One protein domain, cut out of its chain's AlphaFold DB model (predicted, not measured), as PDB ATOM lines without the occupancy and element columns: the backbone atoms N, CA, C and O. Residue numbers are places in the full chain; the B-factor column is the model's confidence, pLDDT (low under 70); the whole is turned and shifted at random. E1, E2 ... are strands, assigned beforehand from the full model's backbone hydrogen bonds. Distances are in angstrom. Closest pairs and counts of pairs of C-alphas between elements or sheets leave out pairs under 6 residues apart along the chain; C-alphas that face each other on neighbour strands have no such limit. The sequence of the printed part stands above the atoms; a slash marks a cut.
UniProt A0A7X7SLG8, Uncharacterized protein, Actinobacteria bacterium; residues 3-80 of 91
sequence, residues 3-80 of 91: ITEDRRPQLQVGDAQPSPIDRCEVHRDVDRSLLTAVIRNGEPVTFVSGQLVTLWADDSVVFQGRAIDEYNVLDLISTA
ATOM      1  N   ILE A   3     173.576 108.344 177.737       94.12
ATOM      2  CA  ILE A   3     173.516 107.255 178.712       94.12
ATOM      3  C   ILE A   3     174.918 106.667 178.816       94.12
ATOM      4  O   ILE A   3     175.498 106.266 177.807       94.12
ATOM      5  N   THR A   4     175.453 106.637 180.030       94.44
ATOM      6  CA  THR A   4     176.818 106.209 180.361       94.44
ATOM      7  C   THR A   4     176.804 105.060 181.373       94.44
ATOM      8  O   THR A   4     175.745 104.692 181.875       94.44
ATOM      9  N   GLU A   5     177.965 104.460 181.651       91.81
ATOM     10  CA  GLU A   5     178.113 103.254 182.489       91.81
ATOM     11  C   GLU A   5     177.432 103.325 183.870       91.81
ATOM     12  O   GLU A   5     176.987 102.301 184.391       91.81
ATOM     13  N   ASP A   6     177.292 104.515 184.458       93.75
ATOM     14  CA  ASP A   6     176.602 104.749 185.735       93.75
ATOM     15  C   ASP A   6     175.130 104.304 185.716       93.75
ATOM     16  O   ASP A   6     174.595 103.880 186.741       93.75
ATOM     17  N   ARG A   7     174.511 104.325 184.531       94.81
ATOM     18  CA  ARG A   7     173.141 103.870 184.246       94.81
ATOM     19  C   ARG A   7     173.038 102.368 183.964       94.81
ATOM     20  O   ARG A   7     171.963 101.884 183.602       94.81
ATOM     21  N   ARG A   8     174.166 101.649 184.046       96.62
ATOM     22  CA  ARG A   8     174.321 100.220 183.716       96.62
ATOM     23  C   ARG A   8     173.650  99.844 182.387       96.62
ATOM     24  O   ARG A   8     172.816  98.935 182.367       96.62
ATOM     25  N   PRO A   9     173.950 100.551 181.284       97.69
ATOM     26  CA  PRO A   9     173.242 100.334 180.041       97.69
ATOM     27  C   PRO A   9     173.552  98.956 179.457       97.69
ATOM     28  O   PRO A   9     174.699  98.502 179.442       97.69
ATOM     29  N   GLN A  10     172.519  98.296 178.947       98.06
ATOM     30  CA  GLN A  10     172.640  97.012 178.264       98.06
ATOM     31  C   GLN A  10     171.933  97.074 176.918       98.06
ATOM     32  O   GLN A  10     170.857  97.654 176.782       98.06
ATOM     33  N   LEU A  11     172.538  96.444 175.920       97.75
ATOM     34  CA  LEU A  11     172.038  96.385 174.560       97.75
ATOM     35  C   LEU A  11     171.693  94.945 174.194       97.75
ATOM     36  O   LEU A  11     172.527  94.040 174.301       97.75
ATOM     37  N   GLN A  12     170.473  94.761 173.714       97.69
ATOM     38  CA  GLN A  12     169.995  93.529 173.113       97.69
ATOM     39  C   GLN A  12     169.806  93.749 171.612       97.69
ATOM     40  O   GLN A  12     169.143  94.702 171.206       97.69
ATOM     41  N   VAL A  13     170.368  92.854 170.799       96.94
ATOM     42  CA  VAL A  13     170.229  92.864 169.337       96.94
ATOM     43  C   VAL A  13     169.544  91.568 168.910       96.94
ATOM     44  O   VAL A  13     170.063  90.479 169.152       96.94
ATOM     45  N   GLY A  14     168.365  91.684 168.299       94.31
ATOM     46  CA  GLY A  14     167.487  90.556 167.990       94.31
ATOM     47  C   GLY A  14     167.117  89.755 169.243       94.31
ATOM     48  O   GLY A  14     166.787  90.321 170.286       94.31
ATOM     49  N   ASP A  15     167.228  88.432 169.140       92.88
ATOM     50  CA  ASP A  15     166.910  87.489 170.221       92.88
ATOM     51  C   ASP A  15     168.114  87.176 171.133       92.88
ATOM     52  O   ASP A  15     168.063  86.258 171.953       92.88
ATOM     53  N   ALA A  16     169.224  87.906 170.984       94.69
ATOM     54  CA  ALA A  16     170.385  87.739 171.851       94.69
ATOM     55  C   ALA A  16     170.085  88.192 173.289       94.69
ATOM     56  O   ALA A  16     169.197  89.005 173.537       94.69
ATOM     57  N   GLN A  17     170.869  87.705 174.253       95.38
ATOM     58  CA  GLN A  17     170.788  88.228 175.617       95.38
ATOM     59  C   GLN A  17     171.254  89.694 175.661       95.38
ATOM     60  O   GLN A  17     172.204  90.048 174.949       95.38
ATOM     61  N   PRO A  18     170.637  90.543 176.508       96.62
ATOM     62  CA  PRO A  18     171.161  91.868 176.799       96.62
ATOM     63  C   PRO A  18     172.618  91.788 177.249       96.62
ATOM     64  O   PRO A  18     172.997  90.947 178.064       96.62
ATOM     65  N   SER A  19     173.446  92.667 176.698       96.56
ATOM     66  CA  SER A  19     174.879  92.710 176.981       96.56
ATOM     67  C   SER A  19     175.309  94.139 177.305       96.56
ATOM     68  O   SER A  19     174.838  95.063 176.637       96.56
ATOM     69  N   PRO A  20     176.183  94.349 178.306       97.56
ATOM     70  CA  PRO A  20     176.621  95.685 178.691       97.56
ATOM     71  C   PRO A  20     177.202  96.489 177.521       97.56
ATOM     72  O   PRO A  20     177.800  95.933 176.589       97.56
ATOM     73  N   ILE A  21     177.013  97.802 177.582       97.94
ATOM     74  CA  ILE A  21     177.674  98.784 176.719       97.94
ATOM     75  C   ILE A  21     178.268  99.892 177.589       97.94
ATOM     76  O   ILE A  21     177.848 100.083 178.727       97.94
ATOM     77  N   ASP A  22     179.222 100.638 177.049       97.69
ATOM     78  CA  ASP A  22     179.909 101.694 177.791       97.69
ATOM     79  C   ASP A  22     179.061 102.973 177.777       97.69
ATOM     80  O   ASP A  22     178.895 103.671 178.778       97.69
ATOM     81  N   ARG A  23     178.524 103.309 176.597       97.38
ATOM     82  CA  ARG A  23     177.682 104.490 176.400       97.38
ATOM     83  C   ARG A  23     176.864 104.422 175.122       97.38
ATOM     84  O   ARG A  23     177.189 103.678 174.197       97.38
ATOM     85  N   CYS A  24     175.848 105.269 175.062       97.88
ATOM     86  CA  CYS A  24     175.123 105.595 173.842       97.88
ATOM     87  C   CYS A  24     174.476 106.981 173.938       97.88
ATOM     88  O   CYS A  24     174.455 107.610 175.004       97.88
ATOM     89  N   GLU A  25     173.925 107.446 172.820       97.12
ATOM     90  CA  GLU A  25     173.130 108.664 172.770       97.12
ATOM     91  C   GLU A  25     171.741 108.384 172.192       97.12
ATOM     92  O   GLU A  25     171.595 107.805 171.120       97.12
ATOM     93  N   VAL A  26     170.710 108.813 172.919       95.00
ATOM     94  CA  VAL A  26     169.315 108.796 172.474       95.00
ATOM     95  C   VAL A  26     168.907 110.216 172.100       95.00
ATOM     96  O   VAL A  26     168.712 111.067 172.973       95.00
ATOM     97  N   HIS A  27     168.771 110.487 170.810       93.81
ATOM     98  CA  HIS A  27     168.219 111.728 170.275       93.81
ATOM     99  C   HIS A  27     166.702 111.604 170.238       93.81
ATOM    100  O   HIS A  27     166.187 110.672 169.632       93.81
ATOM    101  N   ARG A  28     165.982 112.511 170.900       89.88
ATOM    102  CA  ARG A  28     164.516 112.560 170.853       89.88
ATOM    103  C   ARG A  28     164.110 113.840 170.143       89.88
ATOM    104  O   ARG A  28     164.408 114.921 170.645       89.88
ATOM    105  N   ASP A  29     163.479 113.698 168.989       82.69
ATOM    106  CA  ASP A  29     162.825 114.775 168.253       82.69
ATOM    107  C   ASP A  29     161.303 114.574 168.318       82.69
ATOM    108  O   ASP A  29     160.831 113.498 168.692       82.69
ATOM    109  N   VAL A  30     160.541 115.605 167.963       78.00
ATOM    110  CA  VAL A  30     159.072 115.591 167.954       78.00
ATOM    111  C   VAL A  30     158.543 114.529 166.985       78.00
ATOM    112  O   VAL A  30     157.549 113.876 167.277       78.00
ATOM    113  N   ASP A  31     159.247 114.322 165.869       77.94
ATOM    114  CA  ASP A  31     158.825 113.399 164.810       77.94
ATOM    115  C   ASP A  31     159.389 111.978 164.969       77.94
ATOM    116  O   ASP A  31     158.867 111.028 164.384       77.94
ATOM    117  N   ARG A  32     160.532 111.826 165.652       82.62
ATOM    118  CA  ARG A  32     161.240 110.542 165.774       82.62
ATOM    119  C   ARG A  32     162.315 110.561 166.847       82.62
ATOM    120  O   ARG A  32     162.990 111.566 167.060       82.62
ATOM    121  N   SER A  33     162.565 109.390 167.422       91.88
ATOM    122  CA  SER A  33     163.718 109.152 168.291       91.88
ATOM    123  C   SER A  33     164.753 108.244 167.616       91.88
ATOM    124  O   SER A  33     164.404 107.290 166.920       91.88
ATOM    125  N   LEU A  34     166.036 108.544 167.818       95.50
ATOM    126  CA  LEU A  34     167.178 107.801 167.283       95.50
ATOM    127  C   LEU A  34     168.124 107.385 168.407       95.50
ATOM    128  O   LEU A  34     168.440 108.182 169.288       95.50
ATOM    129  N   LEU A  35     168.632 106.163 168.327       97.12
ATOM    130  CA  LEU A  35     169.752 105.683 169.126       97.12
ATOM    131  C   LEU A  35     171.001 105.642 168.244       97.12
ATOM    132  O   LEU A  35     170.999 105.016 167.182       97.12
ATOM    133  N   THR A  36     172.056 106.313 168.698       97.62
ATOM    134  CA  THR A  36     173.324 106.474 167.982       97.62
ATOM    135  C   THR A  36     174.511 106.351 168.940       97.62
ATOM    136  O   THR A  36     174.346 106.205 170.158       97.62
ATOM    137  N   ALA A  37     175.729 106.386 168.385       96.81
ATOM    138  CA  ALA A  37     176.984 106.430 169.143       96.81
ATOM    139  C   ALA A  37     177.098 105.332 170.221       96.81
ATOM    140  O   ALA A  37     177.602 105.571 171.319       96.81
ATOM    141  N   VAL A  38     176.608 104.128 169.909       98.06
ATOM    142  CA  VAL A  38     176.659 102.972 170.808       98.06
ATOM    143  C   VAL A  38     178.084 102.431 170.844       98.06
ATOM    144  O   VAL A  38     178.611 102.004 169.818       98.06
ATOM    145  N   ILE A  39     178.702 102.441 172.023       98.31
ATOM    146  CA  ILE A  39     180.078 101.982 172.235       98.31
ATOM    147  C   ILE A  39     180.086 100.826 173.228       98.31
ATOM    148  O   ILE A  39     179.440 100.908 174.271       98.31
ATOM    149  N   ARG A  40     180.842  99.774 172.922       97.19
ATOM    150  CA  ARG A  40     181.067  98.616 173.790       97.19
ATOM    151  C   ARG A  40     182.553  98.294 173.823       97.19
ATOM    152  O   ARG A  40     183.151  98.096 172.769       97.19
ATOM    153  N   ASN A  41     183.128  98.162 175.017       95.69
ATOM    154  CA  ASN A  41     184.552  97.872 175.203       95.69
ATOM    155  C   ASN A  41     185.470  98.855 174.443       95.69
ATOM    156  O   ASN A  41     186.509  98.469 173.912       95.69
ATOM    157  N   GLY A  42     185.070 100.123 174.351       96.50
ATOM    158  CA  GLY A  42     185.776 101.178 173.629       96.50
ATOM    159  C   GLY A  42     185.530 101.217 172.118       96.50
ATOM    160  O   GLY A  42     185.961 102.179 171.480       96.50
ATOM    161  N   GLU A  43     184.817 100.245 171.544       97.31
ATOM    162  CA  GLU A  43     184.591 100.141 170.099       97.31
ATOM    163  C   GLU A  43     183.139 100.451 169.698       97.31
ATOM    164  O   GLU A  43     182.207 100.135 170.446       97.31
ATOM    165  N   PRO A  44     182.906 101.063 168.520       97.44
ATOM    166  CA  PRO A  44     181.562 101.240 167.986       97.44
ATOM    167  C   PRO A  44     180.861  99.904 167.749       97.44
ATOM    168  O   PRO A  44     181.410  99.002 167.117       97.44
ATOM    169  N   VAL A  45     179.618  99.797 168.212       96.81
ATOM    170  CA  VAL A  45     178.742  98.677 167.863       96.81
ATOM    171  C   VAL A  45     178.128  98.950 166.496       96.81
ATOM    172  O   VAL A  45     177.544 100.013 166.288       96.81
ATOM    173  N   THR A  46     178.240  97.982 165.587       96.94
ATOM    174  CA  THR A  46     177.583  98.025 164.280       96.94
ATOM    175  C   THR A  46     176.321  97.173 164.257       96.94
ATOM    176  O   THR A  46     176.227  96.135 164.921       96.94
ATOM    177  N   PHE A  47     175.351  97.608 163.462       96.62
ATOM    178  CA  PHE A  47     174.090  96.915 163.242       96.62
ATOM    179  C   PHE A  47     173.933  96.488 161.785       96.62
ATOM    180  O   PHE A  47     174.511  97.064 160.868       96.62
ATOM    181  N   VAL A  48     173.092  95.486 161.564       96.75
ATOM    182  CA  VAL A  48     172.551  95.177 160.241       96.75
ATOM    183  C   VAL A  48     171.182  95.839 160.131       96.75
ATOM    184  O   VAL A  48     170.334  95.643 161.006       96.75
ATOM    185  N   SER A  49     170.941  96.591 159.054       96.31
ATOM    186  CA  SER A  49     169.645  97.232 158.808       96.31
ATOM    187  C   SER A  49     168.485  96.239 158.964       96.31
ATOM    188  O   SER A  49     168.516  95.119 158.454       96.31
ATOM    189  N   GLY A  50     167.449  96.658 159.687       95.62
ATOM    190  CA  GLY A  50     166.265  95.873 160.029       95.62
ATOM    191  C   GLY A  50     166.345  95.131 161.368       95.62
ATOM    192  O   GLY A  50     165.295  94.713 161.872       95.62
ATOM    193  N   GLN A  51     167.532  94.995 161.976       96.69
ATOM    194  CA  GLN A  51     167.683  94.346 163.282       96.69
ATOM    195  C   GLN A  51     166.904  95.088 164.368       96.69
ATOM    196  O   GLN A  51     166.984  96.309 164.481       96.69
ATOM    197  N   LEU A  52     166.166  94.329 165.181       96.81
ATOM    198  CA  LEU A  52     165.538  94.848 166.391       96.81
ATOM    199  C   LEU A  52     166.626  95.124 167.429       96.81
ATOM    200  O   LEU A  52     167.461  94.259 167.692       96.81
ATOM    201  N   VAL A  53     166.600  96.306 168.028       97.56
ATOM    202  CA  VAL A  53     167.549  96.714 169.061       97.56
ATOM    203  C   VAL A  53     166.767  97.230 170.258       97.56
ATOM    204  O   VAL A  53     165.928  98.117 170.120       97.56
ATOM    205  N   THR A  54     167.039  96.673 171.436       97.25
ATOM    206  CA  THR A  54     166.452  97.122 172.705       97.25
ATOM    207  C   THR A  54     167.562  97.619 173.620       97.25
ATOM    208  O   THR A  54     168.540  96.908 173.865       97.25
ATOM    209  N   LEU A  55     167.410  98.843 174.115       97.38
ATOM    210  CA  LEU A  55     168.296  99.455 175.093       97.38
ATOM    211  C   LEU A  55     167.632  99.439 176.466       97.38
ATOM    212  O   LEU A  55     166.512  99.925 176.651       97.38
ATOM    213  N   TRP A  56     168.388  98.942 177.431       96.56
ATOM    214  CA  TRP A  56     168.030  98.892 178.834       96.56
ATOM    215  C   TRP A  56     168.926  99.846 179.622       96.56
ATOM    216  O   TRP A  56     170.109  99.973 179.310       96.56
ATOM    217  N   ALA A  57     168.379 100.492 180.647       94.38
ATOM    218  CA  ALA A  57     169.127 101.270 181.632       94.38
ATOM    219  C   ALA A  57     168.404 101.202 182.983       94.38
ATOM    220  O   ALA A  57     167.181 101.324 183.020       94.38
ATOM    221  N   ASP A  58     169.144 101.027 184.082       92.25
ATOM    222  CA  ASP A  58     168.597 100.718 185.417       92.25
ATOM    223  C   ASP A  58     167.465  99.668 185.375       92.25
ATOM    224  O   ASP A  58     166.350  99.904 185.844       92.25
ATOM    225  N   ASP A  59     167.736  98.526 184.739       88.56
ATOM    226  CA  ASP A  59     166.818  97.380 184.632       88.56
ATOM    227  C   ASP A  59     165.473  97.670 183.925       88.56
ATOM    228  O   ASP A  59     164.554  96.853 183.960       88.56
ATOM    229  N   SER A  60     165.356  98.812 183.237       91.94
ATOM    230  CA  SER A  60     164.160  99.219 182.488       91.94
ATOM    231  C   SER A  60     164.470  99.416 181.005       91.94
ATOM    232  O   SER A  60     165.544  99.906 180.652       91.94
ATOM    233  N   VAL A  61     163.520  99.085 180.123       93.50
ATOM    234  CA  VAL A  61     163.622  99.423 178.693       93.50
ATOM    235  C   VAL A  61     163.455 100.931 178.531       93.50
ATOM    236  O   VAL A  61     162.445 101.494 178.947       93.50
ATOM    237  N   VAL A  62     164.437 101.583 177.913       92.81
ATOM    238  CA  VAL A  62     164.426 103.041 177.685       92.81
ATOM    239  C   VAL A  62     164.337 103.423 176.208       92.81
ATOM    240  O   VAL A  62     164.065 104.585 175.896       92.81
ATOM    241  N   PHE A  63     164.581 102.463 175.313       94.75
ATOM    242  CA  PHE A  63     164.474 102.620 173.866       94.75
ATOM    243  C   PHE A  63     164.315 101.245 173.203       94.75
ATOM    244  O   PHE A  63     165.032 100.305 173.556       94.75
ATOM    245  N   GLN A  64     163.426 101.126 172.218       95.44
ATOM    246  CA  GLN A  64     163.320  99.930 171.386       95.44
ATOM    247  C   GLN A  64     163.085 100.330 169.935       95.44
ATOM    248  O   GLN A  64     162.068 100.920 169.603       95.44
ATOM    249  N   GLY A  65     164.011  99.965 169.054       95.69
ATOM    250  CA  GLY A  65     164.008 100.433 167.677       95.69
ATOM    251  C   GLY A  65     164.448  99.389 166.662       95.69
ATOM    252  O   GLY A  65     164.818  98.266 167.010       95.69
ATOM    253  N   ARG A  66     164.440  99.773 165.385       96.94
ATOM    254  CA  ARG A  66     165.067  99.014 164.297       96.94
ATOM    255  C   ARG A  66     166.267  99.753 163.742       96.94
ATOM    256  O   ARG A  66     166.188 100.949 163.473       96.94
ATOM    257  N   ALA A  67     167.362  99.029 163.539       97.25
ATOM    258  CA  ALA A  67     168.521  99.554 162.834       97.25
ATOM    259  C   ALA A  67     168.103 100.001 161.429       97.25
ATOM    260  O   ALA A  67     167.508  99.225 160.681       97.25
ATOM    261  N   ILE A  68     168.381 101.249 161.076       96.94
ATOM    262  CA  ILE A  68     168.145 101.768 159.721       96.94
ATOM    263  C   ILE A  68     169.429 101.703 158.890       96.94
ATOM    264  O   ILE A  68     169.373 101.483 157.681       96.94
ATOM    265  N   ASP A  69     170.580 101.766 159.555       96.81
ATOM    266  CA  ASP A  69     171.911 101.568 158.991       96.81
ATOM    267  C   ASP A  69     172.856 100.952 160.042       96.81
ATOM    268  O   ASP A  69     172.408 100.423 161.062       96.81
ATOM    269  N   GLU A  70     174.161 100.996 159.775       97.56
ATOM    270  CA  GLU A  70     175.197 100.403 160.620       97.56
ATOM    271  C   GLU A  70     175.329 101.047 162.008       97.56
ATOM    272  O   GLU A  70     175.806 100.378 162.917       97.56
ATOM    273  N   TYR A  71     174.916 102.302 162.204       97.44
ATOM    274  CA  TYR A  71     175.172 103.057 163.441       97.44
ATOM    275  C   TYR A  71     173.935 103.730 164.037       97.44
ATOM    276  O   TYR A  71     174.009 104.272 165.143       97.44
ATOM    277  N   ASN A  72     172.813 103.706 163.323       96.19
ATOM    278  CA  ASN A  72     171.589 104.382 163.712       96.19
ATOM    279  C   ASN A  72     170.440 103.387 163.859       96.19
ATOM    280  O   ASN A  72     170.155 102.577 162.971       96.19
ATOM    281  N   VAL A  73     169.728 103.505 164.974       97.19
ATOM    282  CA  VAL A  73     168.511 102.746 165.255       97.19
ATOM    283  C   VAL A  73     167.360 103.727 165.418       97.19
ATOM    284  O   VAL A  73     167.443 104.654 166.219       97.19
ATOM    285  N   LEU A  74     166.289 103.519 164.660       95.56
ATOM    286  CA  LEU A  74     165.068 104.314 164.712       95.56
ATOM    287  C   LEU A  74     164.080 103.688 165.689       95.56
ATOM    288  O   LEU A  74     163.793 102.495 165.593       95.56
ATOM    289  N   ASP A  75     163.575 104.492 166.618       91.88
ATOM    290  CA  ASP A  75     162.620 104.058 167.633       91.88
ATOM    291  C   ASP A  75     161.325 103.532 167.000       91.88
ATOM    292  O   ASP A  75     160.779 104.137 166.078       91.88
ATOM    293  N   LEU A  76     160.830 102.407 167.512       82.69
ATOM    294  CA  LEU A  76     159.521 101.861 167.160       82.69
ATOM    295  C   LEU A  76     158.420 102.446 168.050       82.69
ATOM    296  O   LEU A  76     157.263 102.492 167.636       82.69
ATOM    297  N   ILE A  77     158.757 102.921 169.253       63.06
ATOM    298  CA  ILE A  77     157.769 103.422 170.218       63.06
ATOM    299  C   ILE A  77     157.135 104.732 169.719       63.06
ATOM    300  O   ILE A  77     155.945 104.946 169.911       63.06
ATOM    301  N   SER A  78     157.862 105.533 168.933       51.06
ATOM    302  CA  SER A  78     157.325 106.727 168.260       51.06
ATOM    303  C   SER A  78     156.330 106.432 167.122       51.06
ATOM    304  O   SER A  78     155.740 107.366 166.586       51.06
ATOM    305  N   THR A  79     156.145 105.166 166.723       44.03
ATOM    306  CA  THR A  79     155.106 104.766 165.749       44.03
ATOM    307  C   THR A  79     153.842 104.203 166.402       44.03
ATOM    308  O   THR A  79     152.891 103.890 165.692       44.03
ATOM    309  N   ALA A  80     153.812 104.078 167.733       40.69
ATOM    310  CA  ALA A  80     152.659 103.551 168.465       40.69
ATOM    311  C   ALA A  80     151.644 104.631 168.898       40.69
ATOM    312  O   ALA A  80     150.539 104.277 169.293       40.69
TER     313      ALA A  80
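What this domain is: This is residues 3 to 80 of the 91 residues of an uncharacterized protein of Actinobacteria bacterium (UniProt A0A7X7SLG8). A single strongly twisted sheet is curled like part of a barrel and folded into two leaves, E1 E4 E5 facing E3 E2, with short E6 as the hinge; its edge strands E1 and E2 stay apart, leaving the barrel unclosed. The printed part has 78 residues, with no named helix and six named strands, E1 to E6 along the chain. The sheet's order is E1 E4 E5 E6 E3 E2, all antiparallel; the class is all strand, though named strands hold 35 of the 78 residues. The whole is compact and rounded, with a radius of gyration of the C-alphas of 11.3 A and spans of 30 by 23 by 21 A.

Where its parts are: E1, residues 10 to 13, begins at C-alpha 10 (172.640, 97.012, 178.264). E2 is residues 23 to 28, 16.4 A long, and E3 residues 33 to 40, 21.0 A. E4 is residues 52 to 57, 16.9 A, and E5 residues 60 to 67, 20.1 A. E6, residues 73 to 75, ends at C-alpha 75 (162.620, 104.058, 167.633).

How they stand to each other: E1 is antiparallel to E4, with N 12 and O 54 2.9 A apart. E4 and E5 form a hairpin, with N 53 and O 65 at 2.8 A. Hairpin E5 and E6 stands at 120 degrees between directions, with N 66 and O 74 at 2.8 A. E4 E5 E6 is a meander, each strand the antiparallel neighbour of the one before; E3 joins it in a Greek key, E3 pairing with E6 through N 35 and O 73, 2.9 A. E2 and E3 form a hairpin, with N 27 and O 34 at 2.8 A.

The domain as a whole: The C-alphas farthest apart, Gly 42 and Ala 80, are 33.6 A apart. The printed part has no cut. The link E3 to E4, 11 residues, is long. Mean pLDDT of the printed part is 92.5; residues 77 to 80 are under 70.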